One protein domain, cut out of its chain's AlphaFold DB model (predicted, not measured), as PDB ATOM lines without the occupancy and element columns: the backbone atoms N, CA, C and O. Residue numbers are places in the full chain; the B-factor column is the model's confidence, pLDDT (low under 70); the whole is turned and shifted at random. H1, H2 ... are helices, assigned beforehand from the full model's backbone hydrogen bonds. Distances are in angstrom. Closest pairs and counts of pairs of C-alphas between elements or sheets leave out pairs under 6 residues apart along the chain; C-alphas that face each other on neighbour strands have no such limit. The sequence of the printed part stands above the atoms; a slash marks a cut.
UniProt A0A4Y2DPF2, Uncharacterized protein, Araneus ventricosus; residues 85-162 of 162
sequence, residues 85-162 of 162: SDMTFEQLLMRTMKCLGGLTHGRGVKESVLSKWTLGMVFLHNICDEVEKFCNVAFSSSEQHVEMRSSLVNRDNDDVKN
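This is residues 85 to 162 of the 162 residues of an uncharacterized protein of Araneus ventricosus (UniProt A0A4Y2DPF2). Follow the printed part from Ser 85 and you meet a loose pair of helices, H1 set crosswise beside the longer, kinked H2, and then an arm that leads away to a small separate helix, H3. Residues 140 to 146, 148 to 155 and 157 to 162 stick out along this arm. The printed part has 78 residues with three named helices, in the order H1, H2, H3, and no named strand; the class is all helix. The whole is only just loose, close to extended, with a radius of gyration of the C-alphas of 16.9 A and spans of 51 by 34 by 25 A.

Begin with H1, residues 85 to 98, and look across to H2, residues 111 to 135. The two are close but not clearly touching; their closest C-alphas, those of Leu 93 and Met 121, are 8.0 A apart. Their lines are about perpendicular, at 82 degrees. Near residue 122 you will find a kink of 51 degrees in H2. H3, residues 150 to 159, is apart from both H1 and H2. Every O i to N i+4 pair is within hydrogen-bond range in H3, against 7 of 10 in H1 and 18 of 21 in H2.

Find C-alpha 85 at (-18.649, 20.369, 3.872); from there H1 runs 18.1 A to Lys 98. H2 begins at C-alpha 111, at (-12.589, 33.699, 24.633), and runs 33.6 A to Cys 135. H3 runs 14.2 A from Ser 150 to C-alpha 159 at (-48.052, 8.811, 21.345).

The two C-alphas farthest apart, those of Ser 112 and Lys 161, are 51.0 A apart. The printed part has no cut and ends at the chain's last residue, 162. Both links are long, with 12 residues from H1 to H2 and 14 from H2 to H3. Look for pLDDT under 70 at residues 100 to 101, 105 to 108, 138 to 146 and 162.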
ATOM      1  N   SER A  85     -19.641  19.770   2.977       88.31
ATOM      2  CA  SER A  85     -18.649  20.369   3.872       88.31
ATOM      3  C   SER A  85     -19.250  20.726   5.230       88.31
ATOM      4  O   SER A  85     -18.700  20.330   6.256       88.31
ATOM      5  N   ASP A  86     -20.414  21.380   5.235       86.81
ATOM      6  CA  ASP A  86     -21.131  21.755   6.456       86.81
ATOM      7  C   ASP A  86     -21.516  20.525   7.286       86.81
ATOM      8  O   ASP A  86     -21.137  20.415   8.447       86.81
ATOM      9  N   MET A  87     -22.128  19.513   6.662       88.19
ATOM     10  CA  MET A  87     -22.464  18.256   7.343       88.19
ATOM     11  C   MET A  87     -21.224  17.571   7.931       88.19
ATOM     12  O   MET A  87     -21.268  17.034   9.039       88.19
ATOM     13  N   THR A  88     -20.099  17.598   7.217       86.00
ATOM     14  CA  THR A  88     -18.835  17.042   7.717       86.00
ATOM     15  C   THR A  88     -18.342  17.819   8.932       86.00
ATOM     16  O   THR A  88     -17.944  17.213   9.927       86.00
ATOM     17  N   PHE A  89     -18.395  19.148   8.882       83.50
ATOM     18  CA  PHE A  89     -18.011  20.016   9.988       83.50
ATOM     19  C   PHE A  89     -18.922  19.826  11.204       83.50
ATOM     20  O   PHE A  89     -18.437  19.729  12.334       83.50
ATOM     21  N   GLU A  90     -20.230  19.696  10.988       83.56
ATOM     22  CA  GLU A  90     -21.193  19.445  12.049       83.56
ATOM     23  C   GLU A  90     -20.956  18.097  12.736       83.56
ATOM     24  O   GLU A  90     -20.890  18.017  13.966       83.56
ATOM     25  N   GLN A  91     -20.787  17.035  11.947       79.81
ATOM     26  CA  GLN A  91     -20.614  15.679  12.470       79.81
ATOM     27  C   GLN A  91     -19.244  15.449  13.105       79.81
ATOM     28  O   GLN A  91     -19.116  14.590  13.981       79.81
ATOM     29  N   LEU A  92     -18.228  16.202  12.681       75.44
ATOM     30  CA  LEU A  92     -16.870  16.091  13.193       75.44
ATOM     31  C   LEU A  92     -16.612  17.090  14.322       75.44
ATOM     32  O   LEU A  92     -16.465  16.710  15.483       75.44
ATOM     33  N   LEU A  93     -16.581  18.381  13.992       76.62
ATOM     34  CA  LEU A  93     -16.154  19.423  14.913       76.62
ATOM     35  C   LEU A  93     -17.293  19.844  15.841       76.62
ATOM     36  O   LEU A  93     -17.131  19.805  17.062       76.62
ATOM     37  N   MET A  94     -18.471  20.177  15.307       80.69
ATOM     38  CA  MET A  94     -19.569  20.663  16.158       80.69
ATOM     39  C   MET A  94     -20.060  19.593  17.125       80.69
ATOM     40  O   MET A  94     -20.403  19.912  18.262       80.69
ATOM     41  N   ARG A  95     -20.053  18.321  16.720       77.94
ATOM     42  CA  ARG A  95     -20.363  17.206  17.615       77.94
ATOM     43  C   ARG A  95     -19.448  17.204  18.839       77.94
ATOM     44  O   ARG A  95     -19.948  17.166  19.958       77.94
ATOM     45  N   THR A  96     -18.134  17.330  18.648       76.00
ATOM     46  CA  THR A  96     -17.174  17.387  19.767       76.00
ATOM     47  C   THR A  96     -17.340  18.631  20.640       76.00
ATOM     48  O   THR A  96     -17.168  18.544  21.855       76.00
ATOM     49  N   MET A  97     -17.771  19.765  20.073       77.38
ATOM     50  CA  MET A  97     -18.155  20.940  20.870       77.38
ATOM     51  C   MET A  97     -19.412  20.695  21.712       77.38
ATOM     52  O   MET A  97     -19.511  21.219  22.820       77.38
ATOM     53  N   LYS A  98     -20.381  19.948  21.171       75.81
ATOM     54  CA  LYS A  98     -21.721  19.774  21.748       75.81
ATOM     55  C   LYS A  98     -21.850  18.595  22.714       75.81
ATOM     56  O   LYS A  98     -22.840  18.515  23.440       75.81
ATOM     57  N   CYS A  99     -20.877  17.687  22.747       72.62
ATOM     58  CA  CYS A  99     -20.848  16.573  23.694       72.62
ATOM     59  C   CYS A  99     -20.643  17.035  25.152       72.62
ATOM     60  O   CYS A  99     -20.213  18.156  25.425       72.62
ATOM     61  N   LEU A 100     -20.947  16.151  26.109       65.19
ATOM     62  CA  LEU A 100     -20.704  16.395  27.534       65.19
ATOM     63  C   LEU A 100     -19.200  16.619  27.778       65.19
ATOM     64  O   LEU A 100     -18.383  15.814  27.338       65.19
ATOM     65  N   GLY A 101     -18.838  17.712  28.456       69.00
ATOM     66  CA  GLY A 101     -17.437  18.143  28.594       69.00
ATOM     67  C   GLY A 101     -16.885  18.921  27.389       69.00
ATOM     68  O   GLY A 101     -15.741  19.369  27.428       69.00
ATOM     69  N   GLY A 102     -17.693  19.108  26.341       72.38
ATOM     70  CA  GLY A 102     -17.423  19.993  25.215       72.38
ATOM     71  C   GLY A 102     -17.727  21.462  25.522       72.38
ATOM     72  O   GLY A 102     -18.174  21.835  26.607       72.38
ATOM     73  N   LEU A 103     -17.476  22.318  24.535       75.75
ATOM     74  CA  LEU A 103     -17.507  23.768  24.688       75.75
ATOM     75  C   LEU A 103     -18.906  24.343  24.962       75.75
ATOM     76  O   LEU A 103     -19.028  25.352  25.650       75.75
ATOM     77  N   THR A 104     -19.966  23.735  24.424       72.25
ATOM     78  CA  THR A 104     -21.323  24.299  24.536       72.25
ATOM     79  C   THR A 104     -22.071  23.827  25.779       72.25
ATOM     80  O   THR A 104     -23.171  24.310  26.043       72.25
ATOM     81  N   HIS A 105     -21.512  22.883  26.541       66.50
ATOM     82  CA  HIS A 105     -22.167  22.314  27.713       66.50
ATOM     83  C   HIS A 105     -21.513  22.846  29.000       66.50
ATOM     84  O   HIS A 105     -20.464  22.371  29.419       66.50
ATOM     85  N   GLY A 106     -22.128  23.847  29.645       67.81
ATOM     86  CA  GLY A 106     -21.611  24.446  30.886       67.81
ATOM     87  C   GLY A 106     -21.884  25.949  31.005       67.81
ATOM     88  O   GLY A 106     -22.615  26.522  30.201       67.81
ATOM     89  N   ARG A 107     -21.317  26.606  32.027       61.00
ATOM     90  CA  ARG A 107     -21.443  28.065  32.219       61.00
ATOM     91  C   ARG A 107     -20.262  28.800  31.588       61.00
ATOM     92  O   ARG A 107     -19.144  28.629  32.056       61.00
ATOM     93  N   GLY A 108     -20.554  29.668  30.618       63.88
ATOM     94  CA  GLY A 108     -19.677  30.734  30.119       63.88
ATOM     95  C   GLY A 108     -18.344  30.268  29.531       63.88
ATOM     96  O   GLY A 108     -17.388  30.003  30.256       63.88
ATOM     97  N   VAL A 109     -18.232  30.263  28.204       73.06
ATOM     98  CA  VAL A 109     -16.945  30.041  27.538       73.06
ATOM     99  C   VAL A 109     -16.196  31.368  27.457       73.06
ATOM    100  O   VAL A 109     -16.624  32.287  26.765       73.06
ATOM    101  N   LYS A 110     -15.069  31.486  28.166       84.00
ATOM    102  CA  LYS A 110     -14.150  32.619  27.971       84.00
ATOM    103  C   LYS A 110     -13.497  32.514  26.595       84.00
ATOM    104  O   LYS A 110     -13.150  31.417  26.165       84.00
ATOM    105  N   GLU A 111     -13.228  33.647  25.957       83.19
ATOM    106  CA  GLU A 111     -12.589  33.699  24.633       83.19
ATOM    107  C   GLU A 111     -11.254  32.938  24.589       83.19
ATOM    108  O   GLU A 111     -10.996  32.176  23.665       83.19
ATOM    109  N   SER A 112     -10.449  33.013  25.653       86.38
ATOM    110  CA  SER A 112      -9.198  32.249  25.757       86.38
ATOM    111  C   SER A 112      -9.389  30.726  25.790       86.38
ATOM    112  O   SER A 112      -8.499  29.992  25.362       86.38
ATOM    113  N   VAL A 113     -10.528  30.237  26.289       80.88
ATOM    114  CA  VAL A 113     -10.884  28.809  26.286       80.88
ATOM    115  C   VAL A 113     -11.361  28.395  24.899       80.88
ATOM    116  O   VAL A 113     -10.921  27.361  24.405       80.88
ATOM    117  N   LEU A 114     -12.184  29.227  24.251       83.56
ATOM    118  CA  LEU A 114     -12.602  29.028  22.863       83.56
ATOM    119  C   LEU A 114     -11.383  28.936  21.937       83.56
ATOM    120  O   LEU A 114     -11.256  27.956  21.217       83.56
ATOM    121  N   SER A 115     -10.438  29.878  22.016       85.56
ATOM    122  CA  SER A 115      -9.236  29.868  21.170       85.56
ATOM    123  C   SER A 115      -8.364  28.633  21.396       85.56
ATOM    124  O   SER A 115      -7.908  28.016  20.433       85.56
ATOM    125  N   LYS A 116      -8.155  28.227  22.658       84.81
ATOM    126  CA  LYS A 116      -7.409  27.000  22.981       84.81
ATOM    127  C   LYS A 116      -8.096  25.757  22.431       84.81
ATOM    128  O   LYS A 116      -7.416  24.880  21.909       84.81
ATOM    129  N   TRP A 117      -9.419  25.686  22.547       80.94
ATOM    130  CA  TRP A 117     -10.185  24.570  22.016       80.94
ATOM    131  C   TRP A 117     -10.126  24.552  20.487       80.94
ATOM    132  O   TRP A 117      -9.748  23.536  19.927       80.94
ATOM    133  N   THR A 118     -10.384  25.669  19.804       82.00
ATOM    134  CA  THR A 118     -10.375  25.740  18.331       82.00
ATOM    135  C   THR A 118      -9.021  25.340  17.742       82.00
ATOM    136  O   THR A 118      -8.975  24.571  16.786       82.00
ATOM    137  N   LEU A 119      -7.918  25.808  18.333       85.69
ATOM    138  CA  LEU A 119      -6.568  25.460  17.878       85.69
ATOM    139  C   LEU A 119      -6.159  24.037  18.284       85.69
ATOM    140  O   LEU A 119      -5.491  23.345  17.523       85.69
ATOM    141  N   GLY A 120      -6.545  23.595  19.483       84.81
ATOM    142  CA  GLY A 120      -6.168  22.291  20.025       84.81
ATOM    143  C   GLY A 120      -6.996  21.130  19.480       84.81
ATOM    144  O   GLY A 120      -6.482  20.019  19.371       84.81
ATOM    145  N   MET A 121      -8.254  21.370  19.104       80.69
ATOM    146  CA  MET A 121      -9.200  20.321  18.727       80.69
ATOM    147  C   MET A 121      -8.761  19.570  17.473       80.69
ATOM    148  O   MET A 121      -8.949  18.362  17.401       80.69
ATOM    149  N   VAL A 122      -8.131  20.249  16.509       78.75
ATOM    150  CA  VAL A 122      -7.624  19.603  15.286       78.75
ATOM    151  C   VAL A 122      -6.580  18.533  15.628       78.75
ATOM    152  O   VAL A 122      -6.627  17.427  15.097       78.75
ATOM    153  N   PHE A 123      -5.677  18.826  16.567       84.94
ATOM    154  CA  PHE A 123      -4.677  17.865  17.037       84.94
ATOM    155  C   PHE A 123      -5.295  16.790  17.930       84.94
ATOM    156  O   PHE A 123      -4.988  15.608  17.781       84.94
ATOM    157  N   LEU A 124      -6.188  17.195  18.839       82.56
ATOM    158  CA  LEU A 124      -6.875  16.282  19.746       82.56
ATOM    159  C   LEU A 124      -7.724  15.265  18.980       82.56
ATOM    160  O   LEU A 124      -7.740  14.101  19.357       82.56
ATOM    161  N   HIS A 125      -8.374  15.678  17.891       80.31
ATOM    162  CA  HIS A 125      -9.176  14.798  17.051       80.31
ATOM    163  C   HIS A 125      -8.355  13.622  16.515       80.31
ATOM    164  O   HIS A 125      -8.784  12.481  16.652       80.31
ATOM    165  N   ASN A 126      -7.154  13.885  15.992       85.06
ATOM    166  CA  ASN A 126      -6.266  12.833  15.492       85.06
ATOM    167  C   ASN A 126      -5.830  11.879  16.613       85.06
ATOM    168  O   ASN A 126      -5.784  10.672  16.412       85.06
ATOM    169  N   ILE A 127      -5.543  12.405  17.810       87.88
ATOM    170  CA  ILE A 127      -5.193  11.574  18.972       87.88
ATOM    171  C   ILE A 127      -6.381  10.697  19.377       87.88
ATOM    172  O   ILE A 127      -6.205   9.506  19.612       87.88
ATOM    173  N   CYS A 128      -7.586  11.266  19.451       83.19
ATOM    174  CA  CYS A 128      -8.799  10.520  19.767       83.19
ATOM    175  C   CYS A 128      -9.064   9.412  18.742       83.19
ATOM    176  O   CYS A 128      -9.352   8.296  19.154       83.19
ATOM    177  N   ASP A 129      -8.907   9.691  17.446       82.69
ATOM    178  CA  ASP A 129      -9.096   8.704  16.375       82.69
ATOM    179  C   ASP A 129      -8.102   7.531  16.495       82.69
ATOM    180  O   ASP A 129      -8.487   6.366  16.414       82.69
ATOM    181  N   GLU A 130      -6.826   7.810  16.786       88.81
ATOM    182  CA  GLU A 130      -5.823   6.761  17.013       88.81
ATOM    183  C   GLU A 130      -6.062   5.971  18.312       88.81
ATOM    184  O   GLU A 130      -5.861   4.756  18.341       88.81
ATOM    185  N   VAL A 131      -6.548   6.618  19.377       89.00
ATOM    186  CA  VAL A 131      -6.939   5.934  20.623       89.00
ATOM    187  C   VAL A 131      -8.168   5.048  20.406       89.00
ATOM    188  O   VAL A 131      -8.198   3.922  20.901       89.00
ATOM    189  N   GLU A 132      -9.161   5.513  19.650       85.75
ATOM    190  CA  GLU A 132     -10.341   4.732  19.263       85.75
ATOM    191  C   GLU A 132      -9.936   3.473  18.485       85.75
ATOM    192  O   GLU A 132     -10.323   2.358  18.853       85.75
ATOM    193  N   LYS A 133      -9.068   3.630  17.475       86.19
ATOM    194  CA  LYS A 133      -8.488   2.510  16.716       86.19
ATOM    195  C   LYS A 133      -7.718   1.543  17.614       86.19
ATOM    196  O   LYS A 133      -7.935   0.338  17.524       86.19
ATOM    197  N   PHE A 134      -6.853   2.052  18.496       90.81
ATOM    198  CA  PHE A 134      -6.056   1.235  19.415       90.81
ATOM    199  C   PHE A 134      -6.928   0.419  20.376       90.81
ATOM    200  O   PHE A 134      -6.693  -0.770  20.581       90.81
ATOM    201  N   CYS A 135      -7.960   1.044  20.940       91.12
ATOM    202  CA  CYS A 135      -8.898   0.397  21.854       91.12
ATOM    203  C   CYS A 135      -9.906  -0.513  21.136       91.12
ATOM    204  O   CYS A 135     -10.689  -1.187  21.804       91.12
ATOM    205  N   ASN A 136      -9.919  -0.523  19.797       86.56
ATOM    206  CA  ASN A 136     -10.949  -1.157  18.977       86.56
ATOM    207  C   ASN A 136     -12.372  -0.706  19.369       86.56
ATOM    208  O   ASN A 136     -13.331  -1.480  19.341       86.56
ATOM    209  N   VAL A 137     -12.495   0.560  19.770       80.56
ATOM    210  CA  VAL A 137     -13.764   1.212  20.088       80.56
ATOM    211  C   VAL A 137     -13.970   2.274  19.030       80.56
ATOM    212  O   VAL A 137     -13.292   3.289  19.044       80.56
ATOM    213  N   ALA A 138     -14.907   2.050  18.117       64.44
ATOM    214  CA  ALA A 138     -15.309   3.078  17.171       64.44
ATOM    215  C   ALA A 138     -16.557   3.784  17.694       64.44
ATOM    216  O   ALA A 138     -17.548   3.123  18.039       64.44
ATOM    217  N   PHE A 139     -16.565   5.116  17.667       58.69
ATOM    218  CA  PHE A 139     -17.800   5.886  17.799       58.69
ATOM    219  C   PHE A 139     -18.666   5.715  16.537       58.69
ATOM    220  O   PHE A 139     -18.826   6.617  15.716       58.69
ATOM    221  N   SER A 140     -19.242   4.526  16.357       51.59
ATOM    222  CA  SER A 140     -20.135   4.256  15.237       51.59
ATOM    223  C   SER A 140     -21.460   4.993  15.446       51.59
ATOM    224  O   SER A 140     -22.170   4.812  16.436       51.59
ATOM    225  N   SER A 141     -21.805   5.872  14.509       50.91
ATOM    226  CA  SER A 141     -23.212   6.158  14.262       50.91
ATOM    227  C   SER A 141     -23.756   4.979  13.470       50.91
ATOM    228  O   SER A 141     -23.201   4.643  12.425       50.91
ATOM    229  N   SER A 142     -24.826   4.354  13.960       51.41
ATOM    230  CA  SER A 142     -25.630   3.452  13.132       51.41
ATOM    231  C   SER A 142     -25.947   4.133  11.793       51.41
ATOM    232  O   SER A 142     -26.182   5.343  11.765       51.41
ATOM    233  N   GLU A 143     -25.985   3.374  10.694       52.59
ATOM    234  CA  GLU A 143     -26.523   3.869   9.415       52.59
ATOM    235  C   GLU A 143     -27.994   4.300   9.551       52.59
ATOM    236  O   GLU A 143     -28.518   5.037   8.715       52.59
ATOM    237  N   GLN A 144     -28.673   3.870  10.621       53.28
ATOM    238  CA  GLN A 144     -29.993   4.373  10.956       53.28
ATOM    239  C   GLN A 144     -29.934   5.830  11.403       53.28
ATOM    240  O   GLN A 144     -29.265   6.198  12.373       53.28
ATOM    241  N   HIS A 145     -30.751   6.631  10.724       65.06
ATOM    242  CA  HIS A 145     -31.114   7.971  11.150       65.06
ATOM    243  C   HIS A 145     -31.552   7.974  12.622       65.06
ATOM    244  O   HIS A 145     -32.186   7.022  13.081       65.06
ATOM    245  N   VAL A 146     -31.244   9.047  13.359       66.38
ATOM    246  CA  VAL A 146     -31.544   9.148  14.799       66.38
ATOM    247  C   VAL A 146     -33.018   8.862  15.097       66.38
ATOM    248  O   VAL A 146     -33.288   8.088  16.005       66.38
ATOM    249  N   GLU A 147     -33.932   9.364  14.264       70.44
ATOM    250  CA  GLU A 147     -35.389   9.146  14.358       70.44
ATOM    251  C   GLU A 147     -35.820   7.685  14.149       70.44
ATOM    252  O   GLU A 147     -36.865   7.269  14.628       70.44
ATOM    253  N   MET A 148     -35.008   6.865  13.477       71.88
ATOM    254  CA  MET A 148     -35.289   5.433  13.301       71.88
ATOM    255  C   MET A 148     -34.759   4.573  14.453       71.88
ATOM    256  O   MET A 148     -34.817   3.343  14.389       71.88
ATOM    257  N   ARG A 149     -34.225   5.186  15.516       78.50
ATOM    258  CA  ARG A 149     -33.850   4.450  16.725       78.50
ATOM    259  C   ARG A 149     -35.094   3.836  17.345       78.50
ATOM    260  O   ARG A 149     -36.104   4.512  17.527       78.50
ATOM    261  N   SER A 150     -34.976   2.580  17.763       81.38
ATOM    262  CA  SER A 150     -36.044   1.830  18.429       81.38
ATOM    263  C   SER A 150     -36.669   2.590  19.602       81.38
ATOM    264  O   SER A 150     -37.875   2.524  19.789       81.38
ATOM    265  N   SER A 151     -35.888   3.384  20.342       81.25
ATOM    266  CA  SER A 151     -36.404   4.240  21.417       81.25
ATOM    267  C   SER A 151     -37.389   5.319  20.946       81.25
ATOM    268  O   SER A 151     -38.380   5.557  21.626       81.25
ATOM    269  N   LEU A 152     -37.115   5.982  19.815       78.50
ATOM    270  CA  LEU A 152     -37.975   7.042  19.275       78.50
ATOM    271  C   LEU A 152     -39.182   6.444  18.561       78.50
ATOM    272  O   LEU A 152     -40.299   6.851  18.839       78.50
ATOM    273  N   VAL A 153     -38.969   5.383  17.779       85.44
ATOM    274  CA  VAL A 153     -40.056   4.611  17.156       85.44
ATOM    275  C   VAL A 153     -41.050   4.107  18.204       85.44
ATOM    276  O   VAL A 153     -42.257   4.186  17.999       85.44
ATOM    277  N   ASN A 154     -40.571   3.602  19.344       89.81
ATOM    278  CA  ASN A 154     -41.449   3.156  20.424       89.81
ATOM    279  C   ASN A 154     -42.234   4.316  21.045       89.81
ATOM    280  O   ASN A 154     -43.434   4.173  21.246       89.81
ATOM    281  N   ARG A 155     -41.584   5.459  21.296       87.56
ATOM    282  CA  ARG A 155     -42.253   6.655  21.825       87.56
ATOM    283  C   ARG A 155     -43.335   7.161  20.872       87.56
ATOM    284  O   ARG A 155     -44.464   7.347  21.301       87.56
ATOM    285  N   ASP A 156     -43.016   7.309  19.591       88.25
ATOM    286  CA  ASP A 156     -43.969   7.786  18.586       88.25
ATOM    287  C   ASP A 156     -45.156   6.813  18.450       88.25
ATOM    288  O   ASP A 156     -46.307   7.232  18.346       88.25
ATOM    289  N   ASN A 157     -44.902   5.500  18.520       91.88
ATOM    290  CA  ASN A 157     -45.962   4.487  18.547       91.88
ATOM    291  C   ASN A 157     -46.840   4.561  19.804       91.88
ATOM    292  O   ASN A 157     -48.003   4.165  19.742       91.88
ATOM    293  N   ASP A 158     -46.300   4.994  20.940       93.19
ATOM    294  CA  ASP A 158     -47.070   5.173  22.171       93.19
ATOM    295  C   ASP A 158     -47.876   6.479  22.146       93.19
ATOM    296  O   ASP A 158     -49.027   6.481  22.579       93.19
ATOM    297  N   ASP A 159     -47.340   7.544  21.545       87.75
ATOM    298  CA  ASP A 159     -48.052   8.811  21.345       87.75
ATOM    299  C   ASP A 159     -49.279   8.649  20.425       87.75
ATOM    300  O   ASP A 159     -50.290   9.310  20.635       87.75
ATOM    301  N   VAL A 160     -49.229   7.733  19.448       87.69
ATOM    302  CA  VAL A 160     -50.355   7.411  18.542       87.69
ATOM    303  C   VAL A 160     -51.450   6.565  19.213       87.69
ATOM    304  O   VAL A 160     -52.568   6.487  18.705       87.69
ATOM    305  N   LYS A 161     -51.152   5.896  20.334       83.88
ATOM    306  CA  LYS A 161     -52.131   5.064  21.064       83.88
ATOM    307  C   LYS A 161     -53.008   5.863  22.037       83.88
ATOM    308  O   LYS A 161     -53.954   5.281  22.569       83.88
ATOM    309  N   ASN A 162     -52.688   7.135  22.278       52.50
ATOM    310  CA  ASN A 162     -53.493   8.069  23.071       52.50
ATOM    311  C   ASN A 162     -54.397   8.922  22.176       52.50
ATOM    312  O   ASN A 162     -55.465   9.336  22.681       52.50
TER     313      ASN A 162